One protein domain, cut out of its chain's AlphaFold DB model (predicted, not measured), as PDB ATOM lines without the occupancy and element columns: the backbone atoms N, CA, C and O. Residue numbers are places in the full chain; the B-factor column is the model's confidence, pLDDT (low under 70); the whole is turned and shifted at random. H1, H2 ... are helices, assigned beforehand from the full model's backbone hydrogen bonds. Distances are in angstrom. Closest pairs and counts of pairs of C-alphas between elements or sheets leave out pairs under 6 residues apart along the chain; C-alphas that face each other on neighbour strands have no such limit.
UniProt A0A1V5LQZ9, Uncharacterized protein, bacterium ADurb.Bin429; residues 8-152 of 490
ATOM      1  N   ALA A   8     -15.696 -28.481 -58.781       91.44
ATOM      2  CA  ALA A   8     -14.919 -28.420 -57.543       91.44
ATOM      3  C   ALA A   8     -15.030 -29.703 -56.708       91.44
ATOM      4  O   ALA A   8     -14.021 -30.192 -56.205       91.44
ATOM      5  N   ALA A   9     -16.239 -30.259 -56.591       90.62
ATOM      6  CA  ALA A   9     -16.484 -31.486 -55.835       90.62
ATOM      7  C   ALA A   9     -15.778 -32.703 -56.457       90.62
ATOM      8  O   ALA A   9     -15.183 -33.502 -55.739       90.62
ATOM      9  N   GLU A  10     -15.794 -32.814 -57.787       94.00
ATOM     10  CA  GLU A  10     -15.121 -33.892 -58.520       94.00
ATOM     11  C   GLU A  10     -13.601 -33.822 -58.331       94.00
ATOM     12  O   GLU A  10     -12.973 -34.812 -57.960       94.00
ATOM     13  N   TRP A  11     -13.007 -32.636 -58.486       93.00
ATOM     14  CA  TRP A  11     -11.569 -32.446 -58.278       93.00
ATOM     15  C   TRP A  11     -11.143 -32.701 -56.831       93.00
ATOM     16  O   TRP A  11     -10.080 -33.271 -56.596       93.00
ATOM     17  N   GLN A  12     -11.967 -32.314 -55.851       90.31
ATOM     18  CA  GLN A  12     -11.718 -32.608 -54.437       90.31
ATOM     19  C   GLN A  12     -11.762 -34.110 -54.147       90.31
ATOM     20  O   GLN A  12     -10.896 -34.613 -53.431       90.31
ATOM     21  N   ALA A  13     -12.741 -34.826 -54.707       91.38
ATOM     22  CA  ALA A  13     -12.849 -36.273 -54.564       91.38
ATOM     23  C   ALA A  13     -11.648 -36.986 -55.197       91.38
ATOM     24  O   ALA A  13     -11.026 -37.816 -54.538       91.38
ATOM     25  N   PHE A  14     -11.268 -36.595 -56.417       93.12
ATOM     26  CA  PHE A  14     -10.091 -37.128 -57.101       93.12
ATOM     27  C   PHE A  14      -8.809 -36.890 -56.296       93.12
ATOM     28  O   PHE A  14      -8.060 -37.824 -56.029       93.12
ATOM     29  N   ALA A  15      -8.575 -35.657 -55.841       90.19
ATOM     30  CA  ALA A  15      -7.368 -35.326 -55.095       90.19
ATOM     31  C   ALA A  15      -7.303 -36.050 -53.737       90.19
ATOM     32  O   ALA A  15      -6.227 -36.461 -53.300       90.19
ATOM     33  N   ARG A  16      -8.454 -36.263 -53.084       92.00
ATOM     34  CA  ARG A  16      -8.549 -37.120 -51.898       92.00
ATOM     35  C   ARG A  16      -8.177 -38.562 -52.234       92.00
ATOM     36  O   ARG A  16      -7.324 -39.121 -51.562       92.00
ATOM     37  N   GLU A  17      -8.783 -39.144 -53.264       94.19
ATOM     38  CA  GLU A  17      -8.497 -40.517 -53.688       94.19
ATOM     39  C   GLU A  17      -7.009 -40.718 -54.019       94.19
ATOM     40  O   GLU A  17      -6.423 -41.723 -53.624       94.19
ATOM     41  N   SER A  18      -6.374 -39.753 -54.691       92.31
ATOM     42  CA  SER A  18      -4.934 -39.779 -54.969       92.31
ATOM     43  C   SER A  18      -4.087 -39.801 -53.694       92.31
ATOM     44  O   SER A  18      -3.145 -40.584 -53.614       92.31
ATOM     45  N   LEU A  19      -4.426 -38.993 -52.684       93.31
ATOM     46  CA  LEU A  19      -3.701 -38.988 -51.410       93.31
ATOM     47  C   LEU A  19      -3.911 -40.286 -50.613       93.31
ATOM     48  O   LEU A  19      -2.979 -40.798 -50.002       93.31
ATOM     49  N   GLU A  20      -5.116 -40.854 -50.640       94.38
ATOM     50  CA  GLU A  20      -5.381 -42.151 -50.002       94.38
ATOM     51  C   GLU A  20      -4.584 -43.280 -50.680       94.38
ATOM     52  O   GLU A  20      -4.061 -44.162 -50.000       94.38
ATOM     53  N   LYS A  21      -4.422 -43.235 -52.011       94.12
ATOM     54  CA  LYS A  21      -3.543 -44.162 -52.747       94.12
ATOM     55  C   LYS A  21      -2.081 -44.009 -52.337       94.12
ATOM     56  O   LYS A  21      -1.418 -45.027 -52.152       94.12
ATOM     57  N   GLU A  22      -1.609 -42.778 -52.141       92.44
ATOM     58  CA  GLU A  22      -0.257 -42.510 -51.637       92.44
ATOM     59  C   GLU A  22      -0.020 -43.215 -50.296       92.44
ATOM     60  O   GLU A  22       0.915 -44.002 -50.149       92.44
ATOM     61  N   PHE A  23      -0.933 -43.033 -49.339       94.75
ATOM     62  CA  PHE A  23      -0.845 -43.707 -48.044       94.75
ATOM     63  C   PHE A  23      -1.016 -45.227 -48.113       94.75
ATOM     64  O   PHE A  23      -0.464 -45.936 -47.274       94.75
ATOM     65  N   ALA A  24      -1.803 -45.740 -49.056       94.25
ATOM     66  CA  ALA A  24      -2.067 -47.170 -49.169       94.25
ATOM     67  C   ALA A  24      -0.930 -47.944 -49.853       94.25
ATOM     68  O   ALA A  24      -0.746 -49.127 -49.560       94.25
ATOM     69  N   HIS A  25      -0.199 -47.308 -50.771       92.44
ATOM     70  CA  HIS A  25       0.741 -47.998 -51.659       92.44
ATOM     71  C   HIS A  25       2.199 -47.573 -51.492       92.44
ATOM     72  O   HIS A  25       3.078 -48.412 -51.688       92.44
ATOM     73  N   HIS A  26       2.460 -46.324 -51.099       93.69
ATOM     74  CA  HIS A  26       3.811 -45.751 -51.110       93.69
ATOM     75  C   HIS A  26       4.356 -45.432 -49.713       93.69
ATOM     76  O   HIS A  26       5.541 -45.129 -49.576       93.69
ATOM     77  N   ILE A  27       3.531 -45.557 -48.665       94.94
ATOM     78  CA  ILE A  27       3.945 -45.397 -47.266       94.94
ATOM     79  C   ILE A  27       3.583 -46.654 -46.479       94.94
ATOM     80  O   ILE A  27       2.412 -46.991 -46.305       94.94
ATOM     81  N   ASP A  28       4.598 -47.341 -45.966       94.00
ATOM     82  CA  ASP A  28       4.405 -48.545 -45.172       94.00
ATOM     83  C   ASP A  28       3.745 -48.253 -43.820       94.00
ATOM     84  O   ASP A  28       3.712 -47.128 -43.313       94.00
ATOM     85  N   SER A  29       3.248 -49.315 -43.181       93.38
ATOM     86  CA  SER A  29       2.568 -49.221 -41.884       93.38
ATOM     87  C   SER A  29       3.407 -48.582 -40.774       93.38
ATOM     88  O   SER A  29       2.833 -48.090 -39.810       93.38
ATOM     89  N   ASP A  30       4.733 -48.559 -40.891       91.75
ATOM     90  CA  ASP A  30       5.643 -47.921 -39.940       91.75
ATOM     91  C   ASP A  30       6.240 -46.599 -40.451       91.75
ATOM     92  O   ASP A  30       7.102 -46.017 -39.792       91.75
ATOM     93  N   GLY A  31       5.720 -46.085 -41.569       94.94
ATOM     94  CA  GLY A  31       6.021 -44.758 -42.097       94.94
ATOM     95  C   GLY A  31       7.138 -44.706 -43.126       94.94
ATOM     96  O   GLY A  31       7.381 -43.636 -43.680       94.94
ATOM     97  N   VAL A  32       7.816 -45.827 -43.379       94.88
ATOM     98  CA  VAL A  32       8.853 -45.903 -44.408       94.88
ATOM     99  C   VAL A  32       8.224 -45.639 -45.776       94.88
ATOM    100  O   VAL A  32       7.273 -46.312 -46.172       94.88
ATOM    101  N   GLY A  33       8.755 -44.645 -46.484       92.69
ATOM    102  CA  GLY A  33       8.402 -44.379 -47.874       92.69
ATOM    103  C   GLY A  33       9.003 -45.403 -48.833       92.69
ATOM    104  O   GLY A  33      10.084 -45.938 -48.584       92.69
ATOM    105  N   GLU A  34       8.324 -45.655 -49.949       92.56
ATOM    106  CA  GLU A  34       8.830 -46.518 -51.023       92.56
ATOM    107  C   GLU A  34      10.113 -45.968 -51.668       92.56
ATOM    108  O   GLU A  34      10.990 -46.739 -52.085       92.56
ATOM    109  N   GLU A  35      10.195 -44.641 -51.746       90.62
ATOM    110  CA  GLU A  35      11.315 -43.907 -52.320       90.62
ATOM    111  C   GLU A  35      12.426 -43.643 -51.303       90.62
ATOM    112  O   GLU A  35      12.234 -43.700 -50.085       90.62
ATOM    113  N   ASN A  36      13.616 -43.324 -51.810       89.31
ATOM    114  CA  ASN A  36      14.771 -43.094 -50.958       89.31
ATOM    115  C   ASN A  36      14.572 -41.935 -49.955       89.31
ATOM    116  O   ASN A  36      13.935 -40.923 -50.277       89.31
ATOM    117  N   PRO A  37      15.140 -42.049 -48.737       88.88
ATOM    118  CA  PRO A  37      15.063 -40.980 -47.750       88.88
ATOM    119  C   PRO A  37      15.951 -39.785 -48.101       88.88
ATOM    120  O   PRO A  37      15.660 -38.681 -47.651       88.88
ATOM    121  N   GLY A  38      17.014 -39.970 -48.889       83.69
ATOM    122  CA  GLY A  38      17.986 -38.919 -49.184       83.69
ATOM    123  C   GLY A  38      17.429 -37.738 -49.984       83.69
ATOM    124  O   GLY A  38      18.022 -36.659 -49.957       83.69
ATOM    125  N   ASN A  39      16.308 -37.918 -50.689       83.81
ATOM    126  CA  ASN A  39      15.679 -36.868 -51.486       83.81
ATOM    127  C   ASN A  39      14.181 -37.080 -51.709       83.81
ATOM    128  O   ASN A  39      13.367 -36.246 -51.312       83.81
ATOM    129  N   TYR A  40      13.810 -38.167 -52.384       86.62
ATOM    130  CA  TYR A  40      12.516 -38.196 -53.054       86.62
ATOM    131  C   TYR A  40      11.339 -38.441 -52.115       86.62
ATOM    132  O   TYR A  40      10.274 -37.864 -52.324       86.62
ATOM    133  N   PHE A  41      11.515 -39.208 -51.038       90.31
ATOM    134  CA  PHE A  41      10.445 -39.326 -50.053       90.31
ATOM    135  C   PHE A  41      10.175 -37.995 -49.317       90.31
ATOM    136  O   PHE A  41       9.018 -37.563 -49.274       90.31
ATOM    137  N   PRO A  42      11.193 -37.263 -48.812       87.56
ATOM    138  CA  PRO A  42      11.001 -35.884 -48.357       87.56
ATOM    139  C   PRO A  42      10.393 -34.962 -49.423       87.56
ATOM    140  O   PRO A  42       9.536 -34.137 -49.106       87.56
ATOM    141  N   PHE A  43      10.784 -35.106 -50.691       84.62
ATOM    142  CA  PHE A  43      10.191 -34.340 -51.787       84.62
ATOM    143  C   PHE A  43       8.692 -34.632 -51.946       84.62
ATOM    144  O   PHE A  43       7.897 -33.696 -52.013       84.62
ATOM    145  N   ALA A  44       8.276 -35.900 -51.920       88.06
ATOM    146  CA  ALA A  44       6.865 -36.276 -51.931       88.06
ATOM    147  C   ALA A  44       6.118 -35.651 -50.740       88.06
ATOM    148  O   ALA A  44       5.066 -35.031 -50.922       88.06
ATOM    149  N   CYS A  45       6.702 -35.703 -49.536       89.25
ATOM    150  CA  CYS A  45       6.147 -35.057 -48.342       89.25
ATOM    151  C   CYS A  45       5.947 -33.547 -48.531       89.25
ATOM    152  O   CYS A  45       4.927 -33.011 -48.091       89.25
ATOM    153  N   ASN A  46       6.860 -32.863 -49.233       84.50
ATOM    154  CA  ASN A  46       6.719 -31.435 -49.532       84.50
ATOM    155  C   ASN A  46       5.494 -31.133 -50.407       84.50
ATOM    156  O   ASN A  46       4.974 -30.021 -50.353       84.50
ATOM    157  N   LEU A  47       5.010 -32.099 -51.189       85.56
ATOM    158  CA  LEU A  47       3.806 -31.945 -52.005       85.56
ATOM    159  C   LEU A  47       2.541 -32.224 -51.190       85.56
ATOM    160  O   LEU A  47       1.592 -31.433 -51.218       85.56
ATOM    161  N   PHE A  48       2.512 -33.327 -50.438       89.06
ATOM    162  CA  PHE A  48       1.276 -33.745 -49.780       89.06
ATOM    163  C   PHE A  48       1.043 -33.112 -48.397       89.06
ATOM    164  O   PHE A  48      -0.115 -32.979 -48.003       89.06
ATOM    165  N   PHE A  49       2.062 -32.631 -47.670       90.75
ATOM    166  CA  PHE A  49       1.852 -31.925 -46.389       90.75
ATOM    167  C   PHE A  49       1.074 -30.603 -46.569       90.75
ATOM    168  O   PHE A  49       0.076 -30.402 -45.865       90.75
ATOM    169  N   PRO A  50       1.433 -29.710 -47.519       87.31
ATOM    170  CA  PRO A  50       0.620 -28.531 -47.821       87.31
ATOM    171  C   PRO A  50      -0.792 -28.891 -48.281       87.31
ATOM    172  O   PRO A  50      -1.754 -28.206 -47.924       87.31
ATOM    173  N   PHE A  51      -0.933 -29.980 -49.040       88.81
ATOM    174  CA  PHE A  51      -2.237 -30.450 -49.493       88.81
ATOM    175  C   PHE A  51      -3.120 -30.913 -48.320       88.81
ATOM    176  O   PHE A  51      -4.276 -30.496 -48.227       88.81
ATOM    177  N   ILE A  52      -2.564 -31.660 -47.360       92.31
ATOM    178  CA  ILE A  52      -3.229 -32.011 -46.094       92.31
ATOM    179  C   ILE A  52      -3.672 -30.750 -45.345       92.31
ATOM    180  O   ILE A  52      -4.829 -30.652 -44.930       92.31
ATOM    181  N   ALA A  53      -2.786 -29.758 -45.215       90.25
ATOM    182  CA  ALA A  53      -3.106 -28.499 -44.543       90.25
ATOM    183  C   ALA A  53      -4.267 -27.757 -45.220       90.25
ATOM    184  O   ALA A  53      -5.135 -27.197 -44.541       90.25
ATOM    185  N   ALA A  54      -4.299 -27.743 -46.555       88.69
ATOM    186  CA  ALA A  54      -5.379 -27.135 -47.323       88.69
ATOM    187  C   ALA A  54      -6.712 -27.869 -47.104       88.69
ATOM    188  O   ALA A  54      -7.721 -27.218 -46.826       88.69
ATOM    189  N   MET A  55      -6.715 -29.205 -47.159       89.12
ATOM    190  CA  MET A  55      -7.908 -30.032 -46.936       89.12
ATOM    191  C   MET A  55      -8.482 -29.848 -45.526       89.12
ATOM    192  O   MET A  55      -9.693 -29.660 -45.378       89.12
ATOM    193  N   GLN A  56      -7.621 -29.815 -44.505       89.88
ATOM    194  CA  GLN A  56      -8.030 -29.631 -43.110       89.88
ATOM    195  C   GLN A  56      -8.636 -28.244 -42.876       89.88
ATOM    196  O   GLN A  56      -9.689 -28.121 -42.252       89.88
ATOM    197  N   ARG A  57      -8.019 -27.186 -43.419       87.75
ATOM    198  CA  ARG A  57      -8.522 -25.808 -43.278       87.75
ATOM    199  C   ARG A  57      -9.858 -25.574 -43.974       87.75
ATOM    200  O   ARG A  57     -10.632 -24.740 -43.519       87.75
ATOM    201  N   GLN A  58     -10.118 -26.283 -45.069       86.75
ATOM    202  CA  GLN A  58     -11.398 -26.221 -45.777       86.75
ATOM    203  C   GLN A  58     -12.462 -27.147 -45.164       86.75
ATOM    204  O   GLN A  58     -13.581 -27.190 -45.665       86.75
ATOM    205  N   GLY A  59     -12.130 -27.900 -44.107       88.88
ATOM    206  CA  GLY A  59     -13.048 -28.857 -43.488       88.88
ATOM    207  C   GLY A  59     -13.384 -30.057 -44.379       88.88
ATOM    208  O   GLY A  59     -14.405 -30.700 -44.159       88.88
ATOM    209  N   ILE A  60     -12.552 -30.356 -45.384       88.81
ATOM    210  CA  ILE A  60     -12.793 -31.448 -46.340       88.81
ATOM    211  C   ILE A  60     -12.325 -32.790 -45.761       88.81
ATOM    212  O   ILE A  60     -13.028 -33.793 -45.873       88.81
ATOM    213  N   ALA A  61     -11.135 -32.820 -45.155       90.94
ATOM    214  CA  ALA A  61     -10.573 -34.011 -44.517       90.94
ATOM    215  C   ALA A  61      -9.516 -33.630 -43.470       90.94
ATOM    216  O   ALA A  61      -8.771 -32.672 -43.668       90.94
ATOM    217  N   ASP A  62      -9.418 -34.406 -42.386       93.19
ATOM    218  CA  ASP A  62      -8.382 -34.260 -41.360       93.19
ATOM    219  C   ASP A  62      -7.460 -35.486 -41.336       93.19
ATOM    220  O   ASP A  62      -7.753 -36.501 -40.701       93.19
ATOM    221  N   TYR A  63      -6.310 -35.372 -42.002       94.94
ATOM    222  CA  TYR A  63      -5.292 -36.425 -42.020       94.94
ATOM    223  C   TYR A  63      -4.357 -36.396 -40.810       94.94
ATOM    224  O   TYR A  63      -3.519 -37.284 -40.673       94.94
ATOM    225  N   SER A  64      -4.503 -35.446 -39.880       94.38
ATOM    226  CA  SER A  64      -3.661 -35.397 -38.677       94.38
ATOM    227  C   SER A  64      -3.864 -36.613 -37.759       94.38
ATOM    228  O   SER A  64      -3.057 -36.864 -36.864       94.38
ATOM    229  N   THR A  65      -4.930 -37.388 -37.978       94.56
ATOM    230  CA  THR A  65      -5.219 -38.659 -37.297       94.56
ATOM    231  C   THR A  65      -4.884 -39.896 -38.137       94.56
ATOM    232  O   THR A  65      -4.930 -41.007 -37.611       94.56
ATOM    233  N   HIS A  66      -4.497 -39.718 -39.404       96.62
ATOM    234  CA  HIS A  66      -4.189 -40.818 -40.312       96.62
ATOM    235  C   HIS A  66      -2.893 -41.533 -39.880       96.62
ATOM    236  O   HIS A  66      -1.860 -40.869 -39.718       96.62
ATOM    237  N   PRO A  67      -2.901 -42.868 -39.690       96.50
ATOM    238  CA  PRO A  67      -1.759 -43.577 -39.120       96.50
ATOM    239  C   PRO A  67      -0.500 -43.460 -39.986       96.50
ATOM    240  O   PRO A  67       0.559 -43.132 -39.458       96.50
ATOM    241  N   GLN A  68      -0.605 -43.613 -41.308       96.44
ATOM    242  CA  GLN A  68       0.549 -43.494 -42.209       96.44
ATOM    243  C   GLN A  68       1.150 -42.086 -42.215       96.44
ATOM    244  O   GLN A  68       2.365 -41.960 -42.300       96.44
ATOM    245  N   PHE A  69       0.346 -41.029 -42.047       96.94
ATOM    246  CA  PHE A  69       0.878 -39.668 -41.945       96.94
ATOM    247  C   PHE A  69       1.706 -39.497 -40.665       96.94
ATOM    248  O   PHE A  69       2.853 -39.056 -40.718       96.94
ATOM    249  N   ARG A  70       1.163 -39.909 -39.512       97.38
ATOM    250  CA  ARG A  70       1.888 -39.863 -38.229       97.38
ATOM    251  C   ARG A  70       3.158 -40.706 -38.266       97.38
ATOM    252  O   ARG A  70       4.200 -40.270 -37.782       97.38
ATOM    253  N   ASN A  71       3.074 -41.889 -38.863       96.69
ATOM    254  CA  ASN A  71       4.206 -42.795 -38.956       96.69
ATOM    255  C   ASN A  71       5.265 -42.263 -39.927       96.69
ATOM    256  O   ASN A  71       6.442 -42.339 -39.597       96.69
ATOM    257  N   ALA A  72       4.884 -41.642 -41.048       95.94
ATOM    258  CA  ALA A  72       5.821 -40.972 -41.954       95.94
ATOM    259  C   ALA A  72       6.591 -39.844 -41.249       95.94
ATOM    260  O   ALA A  72       7.816 -39.768 -41.350       95.94
ATOM    261  N   VAL A  73       5.902 -39.012 -40.459       96.56
ATOM    262  CA  VAL A  73       6.551 -37.978 -39.633       96.56
ATOM    263  C   VAL A  73       7.515 -38.614 -38.627       96.56
ATOM    264  O   VAL A  73       8.669 -38.200 -38.524       96.56
ATOM    265  N   GLN A  74       7.080 -39.659 -37.919       96.38
ATOM    266  CA  GLN A  74       7.933 -40.377 -36.970       96.38
ATOM    267  C   GLN A  74       9.149 -41.025 -37.649       96.38
ATOM    268  O   GLN A  74      10.235 -41.039 -37.065       96.38
ATOM    269  N   TYR A  75       8.992 -41.554 -38.861       95.62
ATOM    270  CA  TYR A  75      10.062 -42.149 -39.659       95.62
ATOM    271  C   TYR A  75      11.133 -41.114 -40.014       95.62
ATOM    272  O   TYR A  75      12.304 -41.345 -39.711       95.62
ATOM    273  N   LEU A  76      10.741 -39.946 -40.537       94.00
ATOM    274  CA  LEU A  76      11.674 -38.861 -40.872       94.00
ATOM    275  C   LEU A  76      12.491 -38.401 -39.653       94.00
ATOM    276  O   LEU A  76      13.692 -38.173 -39.771       94.00
ATOM    277  N   ILE A  77      11.871 -38.335 -38.469       94.94
ATOM    278  CA  ILE A  77      12.562 -38.026 -37.205       94.94
ATOM    279  C   ILE A  77      13.524 -39.160 -36.815       94.94
ATOM    280  O   ILE A  77      14.661 -38.914 -36.414       94.94
ATOM    281  N   THR A  78      13.077 -40.412 -36.941       94.75
ATOM    282  CA  THR A  78      13.812 -41.617 -36.514       94.75
ATOM    283  C   THR A  78      15.158 -41.767 -37.216       94.75
ATOM    284  O   THR A  78      16.113 -42.259 -36.610       94.75
ATOM    285  N   ILE A  79      15.244 -41.363 -38.481       93.75
ATOM    286  CA  ILE A  79      16.449 -41.535 -39.299       93.75
ATOM    287  C   ILE A  79      17.406 -40.342 -39.241       93.75
ATOM    288  O   ILE A  79      18.466 -40.421 -39.843       93.75
ATOM    289  N   LEU A  80      17.093 -39.262 -38.515       93.50
ATOM    290  CA  LEU A  80      17.969 -38.085 -38.451       93.50
ATOM    291  C   LEU A  80      19.381 -38.440 -37.984       93.50
ATOM    292  O   LEU A  80      19.551 -39.046 -36.926       93.50
ATOM    293  N   THR A  81      20.400 -38.010 -38.718       93.12
ATOM    294  CA  THR A  81      21.803 -38.193 -38.328       93.12
ATOM    295  C   THR A  81      22.119 -37.467 -37.011       93.12
ATOM    296  O   THR A  81      21.322 -36.643 -36.532       93.12
ATOM    297  N   PRO A  82      23.292 -37.716 -36.408       94.62
ATOM    298  CA  PRO A  82      23.900 -36.780 -35.469       94.62
ATOM    299  C   PRO A  82      24.048 -35.376 -36.082       94.62
ATOM    300  O   PRO A  82      23.965 -35.232 -37.311       94.62
ATOM    301  N   PRO A  83      24.263 -34.340 -35.250       91.56
ATOM    302  CA  PRO A  83      24.742 -33.043 -35.715       91.56
ATOM    303  C   PRO A  83      25.950 -33.222 -36.637       91.56
ATOM    304  O   PRO A  83      26.922 -33.869 -36.263       91.56
ATOM    305  N   ASP A  84      25.877 -32.690 -37.853       88.38
ATOM    306  CA  ASP A  84      26.899 -32.909 -38.871       88.38
ATOM    307  C   ASP A  84      27.727 -31.626 -39.088       88.38
ATOM    308  O   ASP A  84      27.180 -30.593 -39.509       88.38
ATOM    309  N   PRO A  85      29.048 -31.650 -38.817       86.50
ATOM    310  CA  PRO A  85      29.914 -30.483 -38.971       86.50
ATOM    311  C   PRO A  85      29.959 -29.951 -40.412       86.50
ATOM    312  O   PRO A  85      30.126 -28.744 -40.599       86.50
ATOM    313  N   ARG A  86      29.707 -30.782 -41.436       82.06
ATOM    314  CA  ARG A  86      29.692 -30.358 -42.854       82.06
ATOM    315  C   ARG A  86      28.585 -29.363 -43.179       82.06
ATOM    316  O   ARG A  86      28.694 -28.623 -44.153       82.06
ATOM    317  N   VAL A  87      27.520 -29.346 -42.379       81.31
ATOM    318  CA  VAL A  87      26.345 -28.475 -42.563       81.31
ATOM    319  C   VAL A  87      26.145 -27.503 -41.396       81.31
ATOM    320  O   VAL A  87      25.065 -26.920 -41.232       81.31
ATOM    321  N   GLY A  88      27.200 -27.287 -40.604       84.00
ATOM    322  CA  GLY A  88      27.206 -26.358 -39.475       84.00
ATOM    323  C   GLY A  88      26.527 -26.914 -38.225       84.00
ATOM    324  O   GLY A  88      25.786 -26.185 -37.571       84.00
ATOM    325  N   GLY A  89      26.730 -28.200 -37.923       87.69
ATOM    326  CA  GLY A  89      26.217 -28.843 -36.707       87.69
ATOM    327  C   GLY A  89      24.715 -29.129 -36.742       87.69
ATOM    328  O   GLY A  89      24.084 -29.279 -35.701       87.69
ATOM    329  N   LYS A  90      24.115 -29.187 -37.933       88.88
ATOM    330  CA  LYS A  90      22.700 -29.542 -38.101       88.88
ATOM    331  C   LYS A  90      22.556 -31.039 -38.284       88.88
ATOM    332  O   LYS A  90      23.414 -31.674 -38.891       88.88
ATOM    333  N   ARG A  91      21.438 -31.592 -37.827       90.50
ATOM    334  CA  ARG A  91      21.030 -32.945 -38.218       90.50
ATOM    335  C   ARG A  91      20.531 -32.924 -39.660       90.50
ATOM    336  O   ARG A  91      19.955 -31.928 -40.096       90.50
ATOM    337  N   ILE A  92      20.712 -34.020 -40.385       86.94
ATOM    338  CA  ILE A  92      20.171 -34.204 -41.736       86.94
ATOM    339  C   ILE A  92      19.463 -35.553 -41.841       86.94
ATOM    340  O   ILE A  92      19.593 -36.415 -40.972       86.94
ATOM    341  N   ILE A  93      18.696 -35.736 -42.910       88.25
ATOM    342  CA  ILE A  93      18.231 -37.065 -43.306       88.25
ATOM    343  C   ILE A  93      19.412 -37.773 -43.999       88.25
ATOM    344  O   ILE A  93      20.104 -37.128 -44.793       88.25
ATOM    345  N   PRO A  94      19.701 -39.054 -43.696       87.12
ATOM    346  CA  PRO A  94      20.804 -39.779 -44.310       87.12
ATOM    347  C   PRO A  94      20.640 -39.816 -45.829       87.12
ATOM    348  O   PRO A  94      19.555 -40.079 -46.348       87.12
ATOM    349  N   ARG A  95      21.742 -39.569 -46.535       80.25
ATOM    350  CA  ARG A  95      21.781 -39.464 -47.996       80.25
ATOM    351  C   ARG A  95      21.893 -40.829 -48.657       80.25
ATOM    352  O   ARG A  95      22.917 -41.186 -49.213       80.25
ATOM    353  N   MET A  96      20.828 -41.598 -48.537       85.44
ATOM    354  CA  MET A  96      20.718 -42.925 -49.131       85.44
ATOM    355  C   MET A  96      19.873 -42.849 -50.404       85.44
ATOM    356  O   MET A  96      18.890 -42.102 -50.424       85.44
ATOM    357  N   GLY A  97      20.231 -43.619 -51.434       84.75
ATOM    358  CA  GLY A  97      19.623 -43.569 -52.767       84.75
ATOM    359  C   GLY A  97      19.959 -42.312 -53.576       84.75
ATOM    360  O   GLY A  97      20.832 -41.548 -53.214       84.75
ATOM    361  N   HIS A  98      19.274 -42.064 -54.691       82.31
ATOM    362  CA  HIS A  98      19.509 -40.911 -55.566       82.31
ATOM    363  C   HIS A  98      19.173 -39.576 -54.872       82.31
ATOM    364  O   HIS A  98      18.000 -39.285 -54.619       82.31
ATOM    365  N   HIS A  99      20.191 -38.741 -54.619       75.75
ATOM    366  CA  HIS A  99      20.067 -37.492 -53.854       75.75
ATOM    367  C   HIS A  99      20.764 -36.269 -54.502       75.75
ATOM    368  O   HIS A  99      21.704 -35.718 -53.930       75.75
ATOM    369  N   PRO A 100      20.323 -35.788 -55.682       62.38
ATOM    370  CA  PRO A 100      20.996 -34.729 -56.444       62.38
ATOM    371  C   PRO A 100      20.862 -33.345 -55.783       62.38
ATOM    372  O   PRO A 100      20.005 -32.543 -56.139       62.38
ATOM    373  N   GLY A 101      21.697 -33.071 -54.775       54.47
ATOM    374  CA  GLY A 101      21.745 -31.801 -54.035       54.47
ATOM    375  C   GLY A 101      20.716 -31.655 -52.901       54.47
ATOM    376  O   GLY A 101      20.763 -30.688 -52.143       54.47
ATOM    377  N   ALA A 102      19.808 -32.618 -52.726       46.59
ATOM    378  CA  ALA A 102      18.694 -32.505 -51.781       46.59
ATOM    379  C   ALA A 102      19.019 -32.903 -50.332       46.59
ATOM    380  O   ALA A 102      18.360 -32.441 -49.404       46.59
ATOM    381  N   GLY A 103      20.093 -33.666 -50.108       47.16
ATOM    382  CA  GLY A 103      20.572 -33.993 -48.760       47.16
ATOM    383  C   GLY A 103      21.111 -32.788 -47.968       47.16
ATOM    384  O   GLY A 103      21.534 -32.948 -46.824       47.16
ATOM    385  N   ALA A 104      21.136 -31.594 -48.575       49.03
ATOM    386  CA  ALA A 104      21.428 -30.311 -47.933       49.03
ATOM    387  C   ALA A 104      20.158 -29.533 -47.526       49.03
ATOM    388  O   ALA A 104      20.255 -28.477 -46.894       49.03
ATOM    389  N   ILE A 105      18.965 -30.021 -47.882       53.44
ATOM    390  CA  ILE A 105      17.716 -29.312 -47.622       53.44
ATOM    391  C   ILE A 105      17.317 -29.555 -46.169       53.44
ATOM    392  O   ILE A 105      16.734 -30.577 -45.807       53.44
ATOM    393  N   VAL A 106      17.632 -28.563 -45.336       57.50
ATOM    394  CA  VAL A 106      16.879 -28.264 -44.116       57.50
ATOM    395  C   VAL A 106      15.407 -28.275 -44.499       57.50
ATOM    396  O   VAL A 106      14.945 -27.414 -45.242       57.50
ATOM    397  N   SER A 107      14.716 -29.327 -44.091       66.75
ATOM    398  CA  SER A 107      13.364 -29.584 -44.538       66.75
ATOM    399  C   SER A 107      12.383 -28.895 -43.598       66.75
ATOM    400  O   SER A 107      12.373 -29.169 -42.398       66.75
ATOM    401  N   ASP A 108      11.522 -28.038 -44.143       81.00
ATOM    402  CA  ASP A 108      10.427 -27.415 -43.388       81.00
ATOM    403  C   ASP A 108       9.401 -28.448 -42.884       81.00
ATOM    404  O   ASP A 108       8.548 -28.126 -42.054       81.00
ATOM    405  N   LEU A 109       9.488 -29.700 -43.354       87.38
ATOM    406  CA  LEU A 109       8.550 -30.779 -43.053       87.38
ATOM    407  C   LEU A 109       8.329 -30.986 -41.558       87.38
ATOM    408  O   LEU A 109       7.196 -31.239 -41.158       87.38
ATOM    409  N   GLY A 110       9.369 -30.869 -40.727       91.12
ATOM    410  CA  GLY A 110       9.213 -31.001 -39.277       91.12
ATOM    411  C   GLY A 110       8.340 -29.886 -38.685       91.12
ATOM    412  O   GLY A 110       7.423 -30.175 -37.916       91.12
ATOM    413  N   GLY A 111       8.542 -28.634 -39.110       91.81
ATOM    414  CA  GLY A 111       7.725 -27.494 -38.685       91.81
ATOM    415  C   GLY A 111       6.290 -27.577 -39.215       91.81
ATOM    416  O   GLY A 111       5.333 -27.320 -38.481       91.81
ATOM    417  N   TRP A 112       6.115 -28.018 -40.464       91.69
ATOM    418  CA  TRP A 112       4.793 -28.234 -41.062       91.69
ATOM    419  C   TRP A 112       4.028 -29.354 -40.354       91.69
ATOM    420  O   TRP A 112       2.858 -29.191 -40.000       91.69
ATOM    421  N   ALA A 113       4.694 -30.481 -40.093       94.50
ATOM    422  CA  ALA A 113       4.125 -31.590 -39.340       94.50
ATOM    423  C   ALA A 113       3.760 -31.171 -37.914       94.50
ATOM    424  O   ALA A 113       2.669 -31.507 -37.452       94.50
ATOM    425  N   ALA A 114       4.618 -30.402 -37.237       95.81
ATOM    426  CA  ALA A 114       4.336 -29.882 -35.904       95.81
ATOM    427  C   ALA A 114       3.022 -29.095 -35.881       95.81
ATOM    428  O   ALA A 114       2.142 -29.379 -35.063       95.81
ATOM    429  N   LYS A 115       2.828 -28.179 -36.836       94.19
ATOM    430  CA  LYS A 115       1.595 -27.388 -36.935       94.19
ATOM    431  C   LYS A 115       0.361 -28.241 -37.219       94.19
ATOM    432  O   LYS A 115      -0.677 -28.035 -36.587       94.19
ATOM    433  N   LEU A 116       0.469 -29.197 -38.141       94.81
ATOM    434  CA  LEU A 116      -0.618 -30.113 -38.510       94.81
ATOM    435  C   LEU A 116      -1.031 -31.032 -37.352       94.81
ATOM    436  O   LEU A 116      -2.214 -31.329 -37.178       94.81
ATOM    437  N   LEU A 117      -0.067 -31.462 -36.537       97.06
ATOM    438  CA  LEU A 117      -0.265 -32.435 -35.462       97.06
ATOM    439  C   LEU A 117      -0.528 -31.797 -34.091       97.06
ATOM    440  O   LEU A 117      -0.940 -32.514 -33.179       97.06
ATOM    441  N   GLN A 118      -0.342 -30.479 -33.930       96.38
ATOM    442  CA  GLN A 118      -0.338 -29.790 -32.625       96.38
ATOM    443  C   GLN A 118      -1.544 -30.127 -31.724       96.38
ATOM    444  O   GLN A 118      -1.412 -30.172 -30.506       96.38
ATOM    445  N   LYS A 119      -2.725 -30.371 -32.315       95.62
ATOM    446  CA  LYS A 119      -3.954 -30.694 -31.570       95.62
ATOM    447  C   LYS A 119      -4.160 -32.194 -31.383       95.62
ATOM    448  O   LYS A 119      -4.597 -32.619 -30.321       95.62
ATOM    449  N   SER A 120      -3.900 -32.990 -32.419       97.31
ATOM    450  CA  SER A 120      -4.291 -34.404 -32.464       97.31
ATOM    451  C   SER A 120      -3.187 -35.360 -31.999       97.31
ATOM    452  O   SER A 120      -3.487 -36.505 -31.651       97.31
ATOM    453  N   ALA A 121      -1.928 -34.913 -31.990       97.94
ATOM    454  CA  ALA A 121      -0.762 -35.650 -31.510       97.94
ATOM    455  C   ALA A 121       0.310 -34.680 -30.956       97.94
ATOM    456  O   ALA A 121       1.392 -34.570 -31.532       97.94
ATOM    457  N   PRO A 122       0.046 -33.981 -29.833       98.12
ATOM    458  CA  PRO A 122       0.918 -32.916 -29.319       98.12
ATOM    459  C   PRO A 122       2.350 -33.376 -29.005       98.12
ATOM    460  O   PRO A 122       3.294 -32.618 -29.198       98.12
ATOM    461  N   GLN A 123       2.535 -34.628 -28.574       98.19
ATOM    462  CA  GLN A 123       3.871 -35.182 -28.342       98.19
ATOM    463  C   GLN A 123       4.665 -35.324 -29.649       98.19
ATOM    464  O   GLN A 123       5.804 -34.873 -29.722       98.19
ATOM    465  N   LEU A 124       4.061 -35.918 -30.684       98.31
ATOM    466  CA  LEU A 124       4.705 -36.064 -31.993       98.31
ATOM    467  C   LEU A 124       4.919 -34.697 -32.654       98.31
ATOM    468  O   LEU A 124       5.947 -34.478 -33.284       98.31
ATOM    469  N   ALA A 125       3.989 -33.758 -32.459       98.19
ATOM    470  CA  ALA A 125       4.148 -32.381 -32.907       98.19
ATOM    471  C   ALA A 125       5.385 -31.718 -32.283       98.19
ATOM    472  O   ALA A 125       6.190 -31.136 -33.003       98.19
ATOM    473  N   ALA A 126       5.585 -31.870 -30.969       98.44
ATOM    474  CA  ALA A 126       6.753 -31.317 -30.289       98.44
ATOM    475  C   ALA A 126       8.073 -31.961 -30.743       98.44
ATOM    476  O   ALA A 126       9.099 -31.287 -30.840       98.44
ATOM    477  N   GLN A 127       8.046 -33.251 -31.075       98.06
ATOM    478  CA  GLN A 127       9.196 -33.965 -31.636       98.06
ATOM    479  C   GLN A 127       9.512 -33.529 -33.068       98.06
ATOM    480  O   GLN A 127      10.681 -33.355 -33.407       98.06
ATOM    481  N   ALA A 128       8.489 -33.310 -33.894       96.81
ATOM    482  CA  ALA A 128       8.645 -32.783 -35.245       96.81
ATOM    483  C   ALA A 128       9.189 -31.344 -35.231       96.81
ATOM    484  O   ALA A 128      10.089 -31.017 -36.005       96.81
ATOM    485  N   GLN A 129       8.721 -30.517 -34.290       96.75
ATOM    486  CA  GLN A 129       9.237 -29.165 -34.076       96.75
ATOM    487  C   GLN A 129      10.710 -29.192 -33.656       96.75
ATOM    488  O   GLN A 129      11.528 -28.468 -34.222       96.75
ATOM    489  N   TRP A 130      11.069 -30.051 -32.696       96.12
ATOM    490  CA  TRP A 130      12.463 -30.243 -32.298       96.12
ATOM    491  C   TRP A 130      13.324 -30.696 -33.478       96.12
ATOM    492  O   TRP A 130      14.375 -30.109 -33.712       96.12
ATOM    493  N   ALA A 131      12.876 -31.684 -34.255       94.56
ATOM    494  CA  ALA A 131      13.588 -32.160 -35.438       94.56
ATOM    495  C   ALA A 131      13.867 -31.022 -36.431       94.56
ATOM    496  O   ALA A 131      15.010 -30.845 -36.848       94.56
ATOM    497  N   TRP A 132      12.866 -30.191 -36.729       93.06
ATOM    498  CA  TRP A 132      13.038 -29.019 -37.589       93.06
ATOM    499  C   TRP A 132      14.051 -28.016 -37.021       93.06
ATOM    500  O   TRP A 132      14.931 -27.554 -37.748       93.06
ATOM    501  N   GLN A 133      14.011 -27.736 -35.713       92.88
ATOM    502  CA  GLN A 133      15.007 -26.885 -35.047       92.88
ATOM    503  C   GLN A 133      16.424 -27.474 -35.125       92.88
ATOM    504  O   GLN A 133      17.372 -26.744 -35.408       92.88
ATOM    505  N   GLN A 134      16.583 -28.790 -34.949       91.69
ATOM    506  CA  GLN A 134      17.872 -29.484 -35.092       91.69
ATOM    507  C   GLN A 134      18.398 -29.482 -36.531       91.69
ATOM    508  O   GLN A 134      19.606 -29.569 -36.754       91.69
ATOM    509  N   GLN A 135      17.507 -29.367 -37.510       88.75
ATOM    510  CA  GLN A 135      17.863 -29.158 -38.912       88.75
ATOM    511  C   GLN A 135      18.157 -27.676 -39.209       88.75
ATOM    512  O   GLN A 135      18.524 -27.335 -40.325       88.75
ATOM    513  N   GLY A 136      18.064 -26.778 -38.225       87.56
ATOM    514  CA  GLY A 136      18.388 -25.355 -38.339       87.56
ATOM    515  C   GLY A 136      17.179 -24.419 -38.356       87.56
ATOM    516  O   GLY A 136      17.385 -23.213 -38.465       87.56
ATOM    517  N   GLY A 137      15.949 -24.943 -38.269       85.00
ATOM    518  CA  GLY A 137      14.725 -24.157 -38.061       85.00
ATOM    519  C   GLY A 137      14.464 -23.085 -39.120       85.00
ATOM    520  O   GLY A 137      13.797 -22.089 -38.847       85.00
ATOM    521  N   LYS A 138      15.048 -23.232 -40.313       75.81
ATOM    522  CA  LYS A 138      14.846 -22.276 -41.399       75.81
ATOM    523  C   LYS A 138      13.483 -22.525 -42.024       75.81
ATOM    524  O   LYS A 138      13.067 -23.669 -42.124       75.81
ATOM    525  N   LEU A 139      12.832 -21.445 -42.440       68.56
ATOM    526  CA  LEU A 139      11.712 -21.479 -43.373       68.56
ATOM    527  C   LEU A 139      12.334 -21.455 -44.770       68.56
ATOM    528  O   LEU A 139      12.773 -20.399 -45.238       68.56
ATOM    529  N   ALA A 140      12.535 -22.626 -45.358       59.00
ATOM    530  CA  ALA A 140      13.226 -22.773 -46.626       59.00
ATOM    531  C   ALA A 140      12.357 -22.292 -47.800       59.00
ATOM    532  O   ALA A 140      11.155 -22.528 -47.871       59.00
ATOM    533  N   PHE A 141      13.005 -21.641 -48.768       48.88
ATOM    534  CA  PHE A 141      12.415 -21.197 -50.034       48.88
ATOM    535  C   PHE A 141      12.623 -22.252 -51.127       48.88
ATOM    536  O   PHE A 141      13.146 -21.950 -52.198       48.88
ATOM    537  N   ASN A 142      12.284 -23.511 -50.860       48.94
ATOM    538  CA  ASN A 142      12.331 -24.518 -51.915       48.94
ATOM    539  C   ASN A 142      10.957 -24.575 -52.579       48.94
ATOM    540  O   ASN A 142      10.049 -25.237 -52.083       48.94
ATOM    541  N   HIS A 143      10.873 -23.865 -53.708       50.38
ATOM    542  CA  HIS A 143       9.717 -23.642 -54.585       50.38
ATOM    543  C   HIS A 143       8.849 -22.424 -54.210       50.38
ATOM    544  O   HIS A 143       8.645 -22.104 -53.044       50.38
ATOM    545  N   ASP A 144       8.426 -21.689 -55.243       43.88
ATOM    546  CA  ASP A 144       7.856 -20.340 -55.192       43.88
ATOM    547  C   ASP A 144       6.672 -20.178 -54.197       43.88
ATOM    548  O   ASP A 144       5.744 -20.985 -54.202       43.88
ATOM    549  N   LEU A 145       6.672 -19.067 -53.424       54.66
ATOM    550  CA  LEU A 145       5.685 -18.576 -52.416       54.66
ATOM    551  C   LEU A 145       5.740 -19.155 -50.969       54.66
ATOM    552  O   LEU A 145       6.171 -20.281 -50.747       54.66
ATOM    553  N   PRO A 146       5.322 -18.382 -49.931       66.94
ATOM    554  CA  PRO A 146       5.772 -18.548 -48.543       66.94
ATOM    555  C   PRO A 146       4.983 -19.612 -47.760       66.94
ATOM    556  O   PRO A 146       4.386 -19.323 -46.719       66.94
ATOM    557  N   LEU A 147       4.971 -20.859 -48.236       67.25
ATOM    558  CA  LEU A 147       4.347 -21.975 -47.514       67.25
ATOM    559  C   LEU A 147       4.959 -22.159 -46.120       67.25
ATOM    560  O   LEU A 147       4.212 -22.369 -45.167       67.25
ATOM    561  N   GLY A 148       6.276 -21.968 -45.979       67.00
ATOM    562  CA  GLY A 148       6.968 -21.971 -44.689       67.00
ATOM    563  C   GLY A 148       6.323 -21.033 -43.665       67.00
ATOM    564  O   GLY A 148       5.961 -21.475 -42.579       67.00
ATOM    565  N   LEU A 149       6.067 -19.769 -44.030       70.94
ATOM    566  CA  LEU A 149       5.436 -18.782 -43.137       70.94
ATOM    567  C   LEU A 149       3.990 -19.138 -42.751       70.94
ATOM    568  O   LEU A 149       3.472 -18.625 -41.763       70.94
ATOM    569  N   TYR A 150       3.318 -19.973 -43.544       76.19
ATOM    570  CA  TYR A 150       1.913 -20.323 -43.340       76.19
ATOM    571  C   TYR A 150       1.702 -21.686 -42.668       76.19
ATOM    572  O   TYR A 150       0.627 -21.952 -42.111       76.19
ATOM    573  N   LEU A 151       2.689 -22.574 -42.774       81.69
ATOM    574  CA  LEU A 151       2.610 -23.960 -42.324       81.69
ATOM    575  C   LEU A 151       3.535 -24.267 -41.153       81.69
ATOM    576  O   LEU A 151       3.248 -25.215 -40.436       81.69
ATOM    577  N   ALA A 152       4.585 -23.483 -40.921       85.06
ATOM    578  CA  ALA A 152       5.402 -23.597 -39.721       85.06
ATOM    579  C   ALA A 152       5.039 -22.508 -38.709       85.06
ATOM    580  O   ALA A 152       4.549 -21.432 -39.053       85.06
TER     581      ALA A 152
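This is residues 8 to 152 of the 490 residues of an uncharacterized protein of bacterium ADurb.Bin429 (UniProt A0A1V5LQZ9). Three helices stand side by side in a row, H2, H4 and H5 with H4 in the middle; H3 packs over one side of this row and the short H6 on the opposite side. H1 slants away at one end as an arm, and the long stretch of residues 79 to 108 loops out toward the other end, so that Ala 9 and Pro 85 lie farthest apart. The printed part has 145 residues with six named helices, H1 to H6 in chain order, and no named strand; the class is all helix. The whole is compact, with a radius of gyration of the C-alphas of 14.7 A, yet elongated in outline, spanning 49 by 31 by 28 A.

H2, residues 40 to 57, touches H4, residues 109 to 117, at a shallow tilt of 29 degrees, the same way; the closest C-alphas are those of Ala 53 and Leu 116, 6.7 A apart. H4 is the hub, touching three helices. It forms a helical hairpin with H5, residues 122 to 134, at a shallow tilt of 18 degrees, opposite ways, with the C-alphas of Ala 114 and Ala 125 closest at 3.9 A. H2 and H5 are apart. H3, residues 67 to 78, touches H5 the same way, at a tilt of 36 degrees that is only just steep; the closest C-alphas, of Ile 77 and Ala 131, are 6.2 A apart. H3 is close to H4 but not clearly touching, with the C-alphas of Val 73 and Ala 113 closest at 6.8 A. H2 and H3 are near each other, with 10 pairs of C-alphas within 10 A. H6, residues 147 to 151, touches H4, the closest C-alphas being those of Trp 112 and Leu 151 at 5.0 A. H1, residues 8 to 25, is close to H2 but not clearly touching, with the C-alphas of Leu 19 and Phe 48 closest at 7.4 A. Every O i to N i+4 pair is within hydrogen-bond range in H1, H3, H4, H5 and H6; in H2 it is 12 of 14.

H1 begins with C-alpha 8 at (-14.919, -28.420, -57.543) and measures 25.8 A. H2 measures 26.3 A from C-alpha 40 at (12.516, -38.196, -53.054). H3 measures 15.9 A, H4 11.8 A and H5 18.2 A. H6 measures 5.8 A and ends with C-alpha 151 at (2.610, -23.960, -42.324).

The printed part has no cut. The links H1 to H2, H3 to H4 and H5 to H6 are long. Mean pLDDT of the printed part is 86.7; residues 100 to 107 and 139 to 148 are under 70.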